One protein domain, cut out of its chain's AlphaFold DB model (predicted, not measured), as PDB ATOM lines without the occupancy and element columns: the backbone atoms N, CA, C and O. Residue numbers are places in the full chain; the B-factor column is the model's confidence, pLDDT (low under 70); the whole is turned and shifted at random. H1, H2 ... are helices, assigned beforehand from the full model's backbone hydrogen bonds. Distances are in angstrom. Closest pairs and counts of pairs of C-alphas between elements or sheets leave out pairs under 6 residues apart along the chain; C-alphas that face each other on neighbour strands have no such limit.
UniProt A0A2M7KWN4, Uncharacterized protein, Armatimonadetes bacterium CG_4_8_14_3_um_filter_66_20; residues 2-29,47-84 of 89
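What this domain is: This is residues 2 to 29 and 47 to 84 of the 89 residues of an uncharacterized protein of Armatimonadetes bacterium CG_4_8_14_3_um_filter_66_20 (UniProt A0A2M7KWN4). The longest helix, H3, and the helix H1 meet at a steep angle toward one end of an open, elongated model, with the last residue of H1 near Arg 69 of H3. The small helix H2 lies at the far end, and two stretches without named elements, residues 2 to 10 and 57 to 63, run between the two ends; residues 74 to 84 stick out. The printed part has 66 residues with three named helices, in the order H1, H2, H3, and no named strand; the class is all helix, though under half of the residues, 32 of 66, are in named elements. The whole is loose, with a radius of gyration of the C-alphas of 15.2 A and spans of 42 by 28 by 18 A.

Where its parts are: H3 is residues 64 to 77, 20.1 A from first to last C-alpha, and ends with C-alpha 77 at (-54.851, 11.150, -18.330). H1 is residues 11 to 21, 15.4 A long, beginning with C-alpha 11 at (-38.215, -4.546, -8.229). H2 is residues 50 to 56, 10.0 A long, with C-alpha 50 at (-19.335, 8.374, -17.748).

How they stand to each other: H3 and H1 touch, and their closest C-alphas, those of Arg 69 and Val 21, are 6.2 A apart. Their lines stand at a steep tilt of 61 degrees, and they run the same way. H2 is apart from both H1 and H3. A short link of 7 residues joins H2 to H3. In H1, H2 and H3 every O i to N i+4 pair is within hydrogen-bond range.

The domain as a whole: The two C-alphas farthest apart, those of Lys 27 and Leu 55, are 43.9 A apart. Residues 30 to 46 are not printed, and C-alphas 29 and 47 are 28.1 A apart across the cut. Residues 74 to 84, of which 74 to 77 belong to H3, stand free. The mean pLDDT of the printed part is 96.1, and no printed residue is under 70.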
ATOM      1  N   ASN A   2     -23.632   4.481 -23.006       97.38
ATOM      2  CA  ASN A   2     -24.816   4.176 -22.209       97.38
ATOM      3  C   ASN A   2     -25.503   5.469 -21.774       97.38
ATOM      4  O   ASN A   2     -24.826   6.401 -21.342       97.38
ATOM      5  N   LEU A   3     -26.832   5.484 -21.860       97.00
ATOM      6  CA  LEU A   3     -27.693   6.538 -21.335       97.00
ATOM      7  C   LEU A   3     -28.500   5.925 -20.195       97.00
ATOM      8  O   LEU A   3     -29.338   5.054 -20.403       97.00
ATOM      9  N   GLY A   4     -28.167   6.303 -18.972       96.25
ATOM     10  CA  GLY A   4     -28.823   5.826 -17.763       96.25
ATOM     11  C   GLY A   4     -28.381   6.653 -16.567       96.25
ATOM     12  O   GLY A   4     -27.532   7.536 -16.698       96.25
ATOM     13  N   THR A   5     -28.966   6.382 -15.406       96.94
ATOM     14  CA  THR A   5     -28.818   7.250 -14.231       96.94
ATOM     15  C   THR A   5     -27.566   6.975 -13.402       96.94
ATOM     16  O   THR A   5     -27.196   7.808 -12.585       96.94
ATOM     17  N   GLY A   6     -26.914   5.820 -13.575       96.50
ATOM     18  CA  GLY A   6     -25.877   5.370 -12.638       96.50
ATOM     19  C   GLY A   6     -26.422   4.923 -11.283       96.50
ATOM     20  O   GLY A   6     -25.640   4.650 -10.383       96.50
ATOM     21  N   GLN A   7     -27.745   4.833 -11.149       96.19
ATOM     22  CA  GLN A   7     -28.438   4.372  -9.955       96.19
ATOM     23  C   GLN A   7     -29.240   3.113 -10.289       96.19
ATOM     24  O   GLN A   7     -29.649   2.909 -11.434       96.19
ATOM     25  N   GLU A   8     -29.458   2.271  -9.286       96.00
ATOM     26  CA  GLU A   8     -30.282   1.068  -9.377       96.00
ATOM     27  C   GLU A   8     -31.363   1.094  -8.294       96.00
ATOM     28  O   GLU A   8     -31.263   1.828  -7.312       96.00
ATOM     29  N   ILE A   9     -32.398   0.285  -8.489       97.50
ATOM     30  CA  ILE A   9     -33.464   0.050  -7.520       97.50
ATOM     31  C   ILE A   9     -33.938  -1.398  -7.671       97.50
ATOM     32  O   ILE A   9     -33.924  -1.940  -8.781       97.50
ATOM     33  N   SER A  10     -34.326  -2.041  -6.568       96.06
ATOM     34  CA  SER A  10     -34.914  -3.380  -6.626       96.06
ATOM     35  C   SER A  10     -36.336  -3.330  -7.205       96.06
ATOM     36  O   SER A  10     -37.007  -2.299  -7.168       96.06
ATOM     37  N   ILE A  11     -36.831  -4.456  -7.726       94.56
ATOM     38  CA  ILE A  11     -38.215  -4.546  -8.229       94.56
ATOM     39  C   ILE A  11     -39.225  -4.281  -7.097       94.56
ATOM     40  O   ILE A  11     -40.232  -3.614  -7.322       94.56
ATOM     41  N   GLY A  12     -38.943  -4.779  -5.887       95.25
ATOM     42  CA  GLY A  12     -39.805  -4.598  -4.717       95.25
ATOM     43  C   GLY A  12     -39.894  -3.137  -4.285       95.25
ATOM     44  O   GLY A  12     -40.996  -2.607  -4.171       95.25
ATOM     45  N   ASP A  13     -38.751  -2.464  -4.141       96.94
ATOM     46  CA  ASP A  13     -38.719  -1.049  -3.743       96.94
ATOM     47  C   ASP A  13     -39.350  -0.152  -4.810       96.94
ATOM     48  O   ASP A  13     -40.034   0.816  -4.486       96.94
ATOM     49  N   LEU A  14     -39.162  -0.483  -6.093       97.88
ATOM     50  CA  LEU A  14     -39.816   0.236  -7.182       97.88
ATOM     51  C   LEU A  14     -41.341   0.083  -7.120       97.88
ATOM     52  O   LEU A  14     -42.051   1.070  -7.291       97.88
ATOM     53  N   ALA A  15     -41.850  -1.125  -6.854       97.69
ATOM     54  CA  ALA A  15     -43.284  -1.362  -6.704       97.69
ATOM     55  C   ALA A  15     -43.874  -0.585  -5.515       97.69
ATOM     56  O   ALA A  15     -44.931   0.027  -5.662       97.69
ATOM     57  N   VAL A  16     -43.173  -0.549  -4.374       97.69
ATOM     58  CA  VAL A  16     -43.567   0.257  -3.205       97.69
ATOM     59  C   VAL A  16     -43.581   1.746  -3.550       97.69
ATOM     60  O   VAL A  16     -44.597   2.399  -3.343       97.69
ATOM     61  N   LYS A  17     -42.518   2.275  -4.168       97.88
ATOM     62  CA  LYS A  17     -42.463   3.686  -4.590       97.88
ATOM     63  C   LYS A  17     -43.586   4.069  -5.547       97.88
ATOM     64  O   LYS A  17     -44.130   5.165  -5.449       97.88
ATOM     65  N   ILE A  18     -43.929   3.195  -6.493       98.25
ATOM     66  CA  ILE A  18     -45.059   3.432  -7.400       98.25
ATOM     67  C   ILE A  18     -46.363   3.522  -6.600       98.25
ATOM     68  O   ILE A  18     -47.148   4.436  -6.835       98.25
ATOM     69  N   ALA A  19     -46.577   2.621  -5.639       97.69
ATOM     70  CA  ALA A  19     -47.765   2.630  -4.790       97.69
ATOM     71  C   ALA A  19     -47.860   3.891  -3.915       97.69
ATOM     72  O   ALA A  19     -48.929   4.491  -3.845       97.69
ATOM     73  N   GLU A  20     -46.742   4.346  -3.339       97.50
ATOM     74  CA  GLU A  20     -46.652   5.617  -2.604       97.50
ATOM     75  C   GLU A  20     -47.018   6.812  -3.494       97.50
ATOM     76  O   GLU A  20     -47.825   7.653  -3.107       97.50
ATOM     77  N   VAL A  21     -46.470   6.879  -4.715       97.88
ATOM     78  CA  VAL A  21     -46.791   7.948  -5.679       97.88
ATOM     79  C   VAL A  21     -48.272   7.938  -6.071       97.88
ATOM     80  O   VAL A  21     -48.832   8.994  -6.355       97.88
ATOM     81  N   MET A  22     -48.898   6.762  -6.098       96.88
ATOM     82  CA  MET A  22     -50.315   6.586  -6.424       96.88
ATOM     83  C   MET A  22     -51.253   6.729  -5.214       96.88
ATOM     84  O   MET A  22     -52.463   6.597  -5.400       96.88
ATOM     85  N   ASP A  23     -50.720   6.951  -4.009       96.94
ATOM     86  CA  ASP A  23     -51.465   6.930  -2.743       96.94
ATOM     87  C   ASP A  23     -52.298   5.641  -2.577       96.94
ATOM     88  O   ASP A  23     -53.519   5.645  -2.397       96.94
ATOM     89  N   ARG A  24     -51.636   4.488  -2.745       96.56
ATOM     90  CA  ARG A  24     -52.256   3.160  -2.655       96.56
ATOM     91  C   ARG A  24     -51.509   2.247  -1.703       96.56
ATOM     92  O   ARG A  24     -50.293   2.108  -1.770       96.56
ATOM     93  N   GLU A  25     -52.273   1.508  -0.911       96.06
ATOM     94  CA  GLU A  25     -51.758   0.346  -0.199       96.06
ATOM     95  C   GLU A  25     -51.730  -0.868  -1.133       96.06
ATOM     96  O   GLU A  25     -52.722  -1.198  -1.789       96.06
ATOM     97  N   ILE A  26     -50.585  -1.547  -1.188       95.75
ATOM     98  CA  ILE A  26     -50.404  -2.762  -1.980       95.75
ATOM     99  C   ILE A  26     -49.832  -3.885  -1.122       95.75
ATOM    100  O   ILE A  26     -49.057  -3.662  -0.194       95.75
ATOM    101  N   LYS A  27     -50.161  -5.122  -1.490       95.94
ATOM    102  CA  LYS A  27     -49.490  -6.319  -0.983       95.94
ATOM    103  C   LYS A  27     -48.693  -6.945  -2.116       95.94
ATOM    104  O   LYS A  27     -49.271  -7.417  -3.093       95.94
ATOM    105  N   ILE A  28     -47.373  -6.975  -1.977       93.94
ATOM    106  CA  ILE A  28     -46.501  -7.652  -2.938       93.94
ATOM    107  C   ILE A  28     -46.545  -9.154  -2.648       93.94
ATOM    108  O   ILE A  28     -46.275  -9.591  -1.530       93.94
ATOM    109  N   VAL A  29     -46.896  -9.942  -3.661       93.88
ATOM    110  CA  VAL A  29     -46.921 -11.406  -3.603       93.88
ATOM    111  C   VAL A  29     -46.050 -11.976  -4.716       93.88
ATOM    112  O   VAL A  29     -46.042 -11.460  -5.833       93.88
ATOM    113  N   SER A  47     -26.263   1.256 -15.111       96.00
ATOM    114  CA  SER A  47     -25.635   1.895 -16.268       96.00
ATOM    115  C   SER A  47     -24.472   2.781 -15.838       96.00
ATOM    116  O   SER A  47     -24.666   3.697 -15.052       96.00
ATOM    117  N   ASN A  48     -23.276   2.581 -16.397       97.38
ATOM    118  CA  ASN A  48     -22.202   3.571 -16.301       97.38
ATOM    119  C   ASN A  48     -22.312   4.578 -17.460       97.38
ATOM    120  O   ASN A  48     -22.020   4.240 -18.612       97.38
ATOM    121  N   ASN A  49     -22.705   5.812 -17.143       97.38
ATOM    122  CA  ASN A  49     -22.907   6.900 -18.102       97.38
ATOM    123  C   ASN A  49     -21.687   7.831 -18.278       97.38
ATOM    124  O   ASN A  49     -21.779   8.820 -19.007       97.38
ATOM    125  N   ALA A  50     -20.520   7.508 -17.705       97.94
ATOM    126  CA  ALA A  50     -19.335   8.374 -17.748       97.94
ATOM    127  C   ALA A  50     -18.894   8.739 -19.180       97.94
ATOM    128  O   ALA A  50     -18.442   9.855 -19.436       97.94
ATOM    129  N   LYS A  51     -19.062   7.821 -20.148       98.19
ATOM    130  CA  LYS A  51     -18.762   8.095 -21.567       98.19
ATOM    131  C   LYS A  51     -19.706   9.147 -22.167       98.19
ATOM    132  O   LYS A  51     -19.248   9.941 -22.981       98.19
ATOM    133  N   ALA A  52     -20.986   9.145 -21.788       98.25
ATOM    134  CA  ALA A  52     -21.970  10.121 -22.263       98.25
ATOM    135  C   ALA A  52     -21.699  11.507 -21.661       98.25
ATOM    136  O   ALA A  52     -21.600  12.476 -22.409       98.25
ATOM    137  N   LYS A  53     -21.436  11.578 -20.349       97.81
ATOM    138  CA  LYS A  53     -21.029  12.817 -19.670       97.81
ATOM    139  C   LYS A  53     -19.779  13.436 -20.299       97.81
ATOM    140  O   LYS A  53     -19.788  14.603 -20.666       97.81
ATOM    141  N   ARG A  54     -18.716  12.644 -20.497       98.38
ATOM    142  CA  ARG A  54     -17.441  13.145 -21.042       98.38
ATOM    143  C   ARG A  54     -17.546  13.659 -22.479       98.38
ATOM    144  O   ARG A  54     -16.901  14.644 -22.805       98.38
ATOM    145  N   LEU A  55     -18.263  12.945 -23.349       98.44
ATOM    146  CA  LEU A  55     -18.282  13.259 -24.783       98.44
ATOM    147  C   LEU A  55     -19.387  14.239 -25.173       98.44
ATOM    148  O   LEU A  55     -19.230  14.939 -26.164       98.44
ATOM    149  N   LEU A  56     -20.498  14.256 -24.432       98.00
ATOM    150  CA  LEU A  56     -21.701  15.005 -24.800       98.00
ATOM    151  C   LEU A  56     -22.131  16.027 -23.741       98.00
ATOM    152  O   LEU A  56     -23.118  16.721 -23.955       98.00
ATOM    153  N   GLY A  57     -21.479  16.073 -22.572       97.94
ATOM    154  CA  GLY A  57     -21.986  16.829 -21.419       97.94
ATOM    155  C   GLY A  57     -23.329  16.302 -20.895       97.94
ATOM    156  O   GLY A  57     -24.007  16.988 -20.140       97.94
ATOM    157  N   TRP A  58     -23.741  15.104 -21.324       98.19
ATOM    158  CA  TRP A  58     -25.047  14.546 -20.994       98.19
ATOM    159  C   TRP A  58     -25.076  14.008 -19.564       98.19
ATOM    160  O   TRP A  58     -24.219  13.206 -19.182       98.19
ATOM    161  N   GLU A  59     -26.114  14.379 -18.817       97.38
ATOM    162  CA  GLU A  59     -26.412  13.867 -17.479       97.38
ATOM    163  C   GLU A  59     -27.930  13.672 -17.306       97.38
ATOM    164  O   GLU A  59     -28.720  14.407 -17.908       97.38
ATOM    165  N   PRO A  60     -28.376  12.681 -16.508       97.25
ATOM    166  CA  PRO A  60     -29.792  12.504 -16.200       97.25
ATOM    167  C   PRO A  60     -30.323  13.723 -15.431       97.25
ATOM    168  O   PRO A  60     -29.883  14.006 -14.322       97.25
ATOM    169  N   ALA A  61     -31.302  14.423 -16.002       97.81
ATOM    170  CA  ALA A  61     -31.879  15.628 -15.394       97.81
ATOM    171  C   ALA A  61     -33.135  15.361 -14.541       97.81
ATOM    172  O   ALA A  61     -33.614  16.251 -13.843       97.81
ATOM    173  N   VAL A  62     -33.700  14.153 -14.615       98.06
ATOM    174  CA  VAL A  62     -34.948  13.782 -13.934       98.06
ATOM    175  C   VAL A  62     -34.661  12.664 -12.938       98.06
ATOM    176  O   VAL A  62     -34.206  11.588 -13.326       98.06
ATOM    177  N   ALA A  63     -34.927  12.924 -11.658       97.38
ATOM    178  CA  ALA A  63     -34.837  11.923 -10.598       97.38
ATOM    179  C   ALA A  63     -35.940  10.861 -10.736       97.38
ATOM    180  O   ALA A  63     -37.002  11.136 -11.297       97.38
ATOM    181  N   LEU A  64     -35.717   9.667 -10.174       97.81
ATOM    182  CA  LEU A  64     -36.668   8.551 -10.266       97.81
ATOM    183  C   LEU A  64     -38.071   8.942  -9.785       97.81
ATOM    184  O   LEU A  64     -39.028   8.786 -10.535       97.81
ATOM    185  N   ASP A  65     -38.183   9.508  -8.582       97.31
ATOM    186  CA  ASP A  65     -39.477   9.867  -7.988       97.31
ATOM    187  C   ASP A  65     -40.245  10.891  -8.845       97.31
ATOM    188  O   ASP A  65     -41.468  10.829  -8.967       97.31
ATOM    189  N   GLU A  66     -39.528  11.819  -9.485       98.44
ATOM    190  CA  GLU A  66     -40.131  12.797 -10.393       98.44
ATOM    191  C   GLU A  66     -40.592  12.148 -11.702       98.44
ATOM    192  O   GLU A  66     -41.693  12.422 -12.181       98.44
ATOM    193  N   GLY A  67     -39.785  11.241 -12.259       98.44
ATOM    194  CA  GLY A  67     -40.171  10.439 -13.417       98.44
ATOM    195  C   GLY A  67     -41.419   9.598 -13.142       98.44
ATOM    196  O   GLY A  67     -42.335   9.578 -13.966       98.44
ATOM    197  N   LEU A  68     -41.501   8.966 -11.966       98.56
ATOM    198  CA  LEU A  68     -42.665   8.184 -11.542       98.56
ATOM    199  C   LEU A  68     -43.926   9.048 -11.446       98.56
ATOM    200  O   LEU A  68     -44.932   8.698 -12.058       98.56
ATOM    201  N   ARG A  69     -43.870  10.214 -10.783       98.62
ATOM    202  CA  ARG A  69     -45.007  11.156 -10.716       98.62
ATOM    203  C   ARG A  69     -45.495  11.600 -12.093       98.62
ATOM    204  O   ARG A  69     -46.698  11.680 -12.329       98.62
ATOM    205  N   ARG A  70     -44.576  11.905 -13.014       98.56
ATOM    206  CA  ARG A  70     -44.930  12.253 -14.403       98.56
ATOM    207  C   ARG A  70     -45.595  11.087 -15.126       98.56
ATOM    208  O   ARG A  70     -46.566  11.301 -15.839       98.56
ATOM    209  N   THR A  71     -45.086   9.877 -14.909       98.12
ATOM    210  CA  THR A  71     -45.588   8.660 -15.553       98.12
ATOM    211  C   THR A  71     -46.988   8.313 -15.061       98.12
ATOM    212  O   THR A  71     -47.870   8.087 -15.881       98.12
ATOM    213  N   VAL A  72     -47.216   8.326 -13.743       97.31
ATOM    214  CA  VAL A  72     -48.533   8.063 -13.141       97.31
ATOM    215  C   VAL A  72     -49.573   9.045 -13.672       97.31
ATOM    216  O   VAL A  72     -50.574   8.605 -14.228       97.31
ATOM    217  N   ARG A  73     -49.287  10.352 -13.621       97.75
ATOM    218  CA  ARG A  73     -50.171  11.388 -14.177       97.75
ATOM    219  C   ARG A  73     -50.500  11.141 -15.649       97.75
ATOM    220  O   ARG A  73     -51.660  11.195 -16.035       97.75
ATOM    221  N   TRP A  74     -49.491  10.835 -16.467       97.81
ATOM    222  CA  TRP A  74     -49.720  10.568 -17.884       97.81
ATOM    223  C   TRP A  74     -50.635   9.351 -18.091       97.81
ATOM    224  O   TRP A  74     -51.561   9.414 -18.894       97.81
ATOM    225  N   VAL A  75     -50.434   8.265 -17.336       95.75
ATOM    226  CA  VAL A  75     -51.299   7.072 -17.408       95.75
ATOM    227  C   VAL A  75     -52.730   7.388 -16.958       95.75
ATOM    228  O   VAL A  75     -53.676   6.885 -17.558       95.75
ATOM    229  N   GLU A  76     -52.913   8.225 -15.935       93.31
ATOM    230  CA  GLU A  76     -54.236   8.653 -15.460       93.31
ATOM    231  C   GLU A  76     -55.013   9.460 -16.508       93.31
ATOM    232  O   GLU A  76     -56.225   9.262 -16.652       93.31
ATOM    233  N   GLU A  77     -54.312  10.327 -17.240       96.88
ATOM    234  CA  GLU A  77     -54.851  11.150 -18.330       96.88
ATOM    235  C   GLU A  77     -55.183  10.328 -19.587       96.88
ATOM    236  O   GLU A  77     -56.087  10.703 -20.327       96.88
ATOM    237  N   HIS A  78     -54.503   9.195 -19.801       96.31
ATOM    238  CA  HIS A  78     -54.608   8.375 -21.019       96.31
ATOM    239  C   HIS A  78     -55.111   6.951 -20.737       96.31
ATOM    240  O   HIS A  78     -54.655   5.972 -21.336       96.31
ATOM    241  N   ARG A  79     -56.038   6.800 -19.781       90.69
ATOM    242  CA  ARG A  79     -56.574   5.482 -19.386       90.69
ATOM    243  C   ARG A  79     -57.250   4.724 -20.530       90.69
ATOM    244  O   ARG A  79     -57.295   3.499 -20.484       90.69
ATOM    245  N   ASP A  80     -57.736   5.426 -21.546       92.31
ATOM    246  CA  ASP A  80     -58.319   4.880 -22.774       92.31
ATOM    247  C   ASP A  80     -57.318   4.082 -23.628       92.31
ATOM    248  O   ASP A  80     -57.716   3.160 -24.343       92.31
ATOM    249  N   LEU A  81     -56.017   4.368 -23.507       92.06
ATOM    250  CA  LEU A  81     -54.956   3.629 -24.201       92.06
ATOM    251  C   LEU A  81     -54.648   2.272 -23.553       92.06
ATOM    252  O   LEU A  81     -53.953   1.440 -24.143       92.06
ATOM    253  N   TYR A  82     -55.149   2.036 -22.341       86.00
ATOM    254  CA  TYR A  82     -54.853   0.844 -21.561       86.00
ATOM    255  C   TYR A  82     -56.077  -0.058 -21.438       86.00
ATOM    256  O   TYR A  82     -57.217   0.386 -21.345       86.00
ATOM    257  N   ARG A  83     -55.831  -1.370 -21.412       81.12
ATOM    258  CA  ARG A  83     -56.853  -2.387 -21.139       81.12
ATOM    259  C   ARG A  83     -56.731  -2.835 -19.681       81.12
ATOM    260  O   ARG A  83     -56.014  -3.797 -19.417       81.12
ATOM    261  N   PRO A  84     -57.404  -2.172 -18.722       73.00
ATOM    262  CA  PRO A  84     -57.266  -2.496 -17.300       73.00
ATOM    263  C   PRO A  84     -57.786  -3.900 -16.948       73.00
ATOM    264  O   PRO A  84     -57.409  -4.458 -15.925       73.00
TER     265      PRO A  84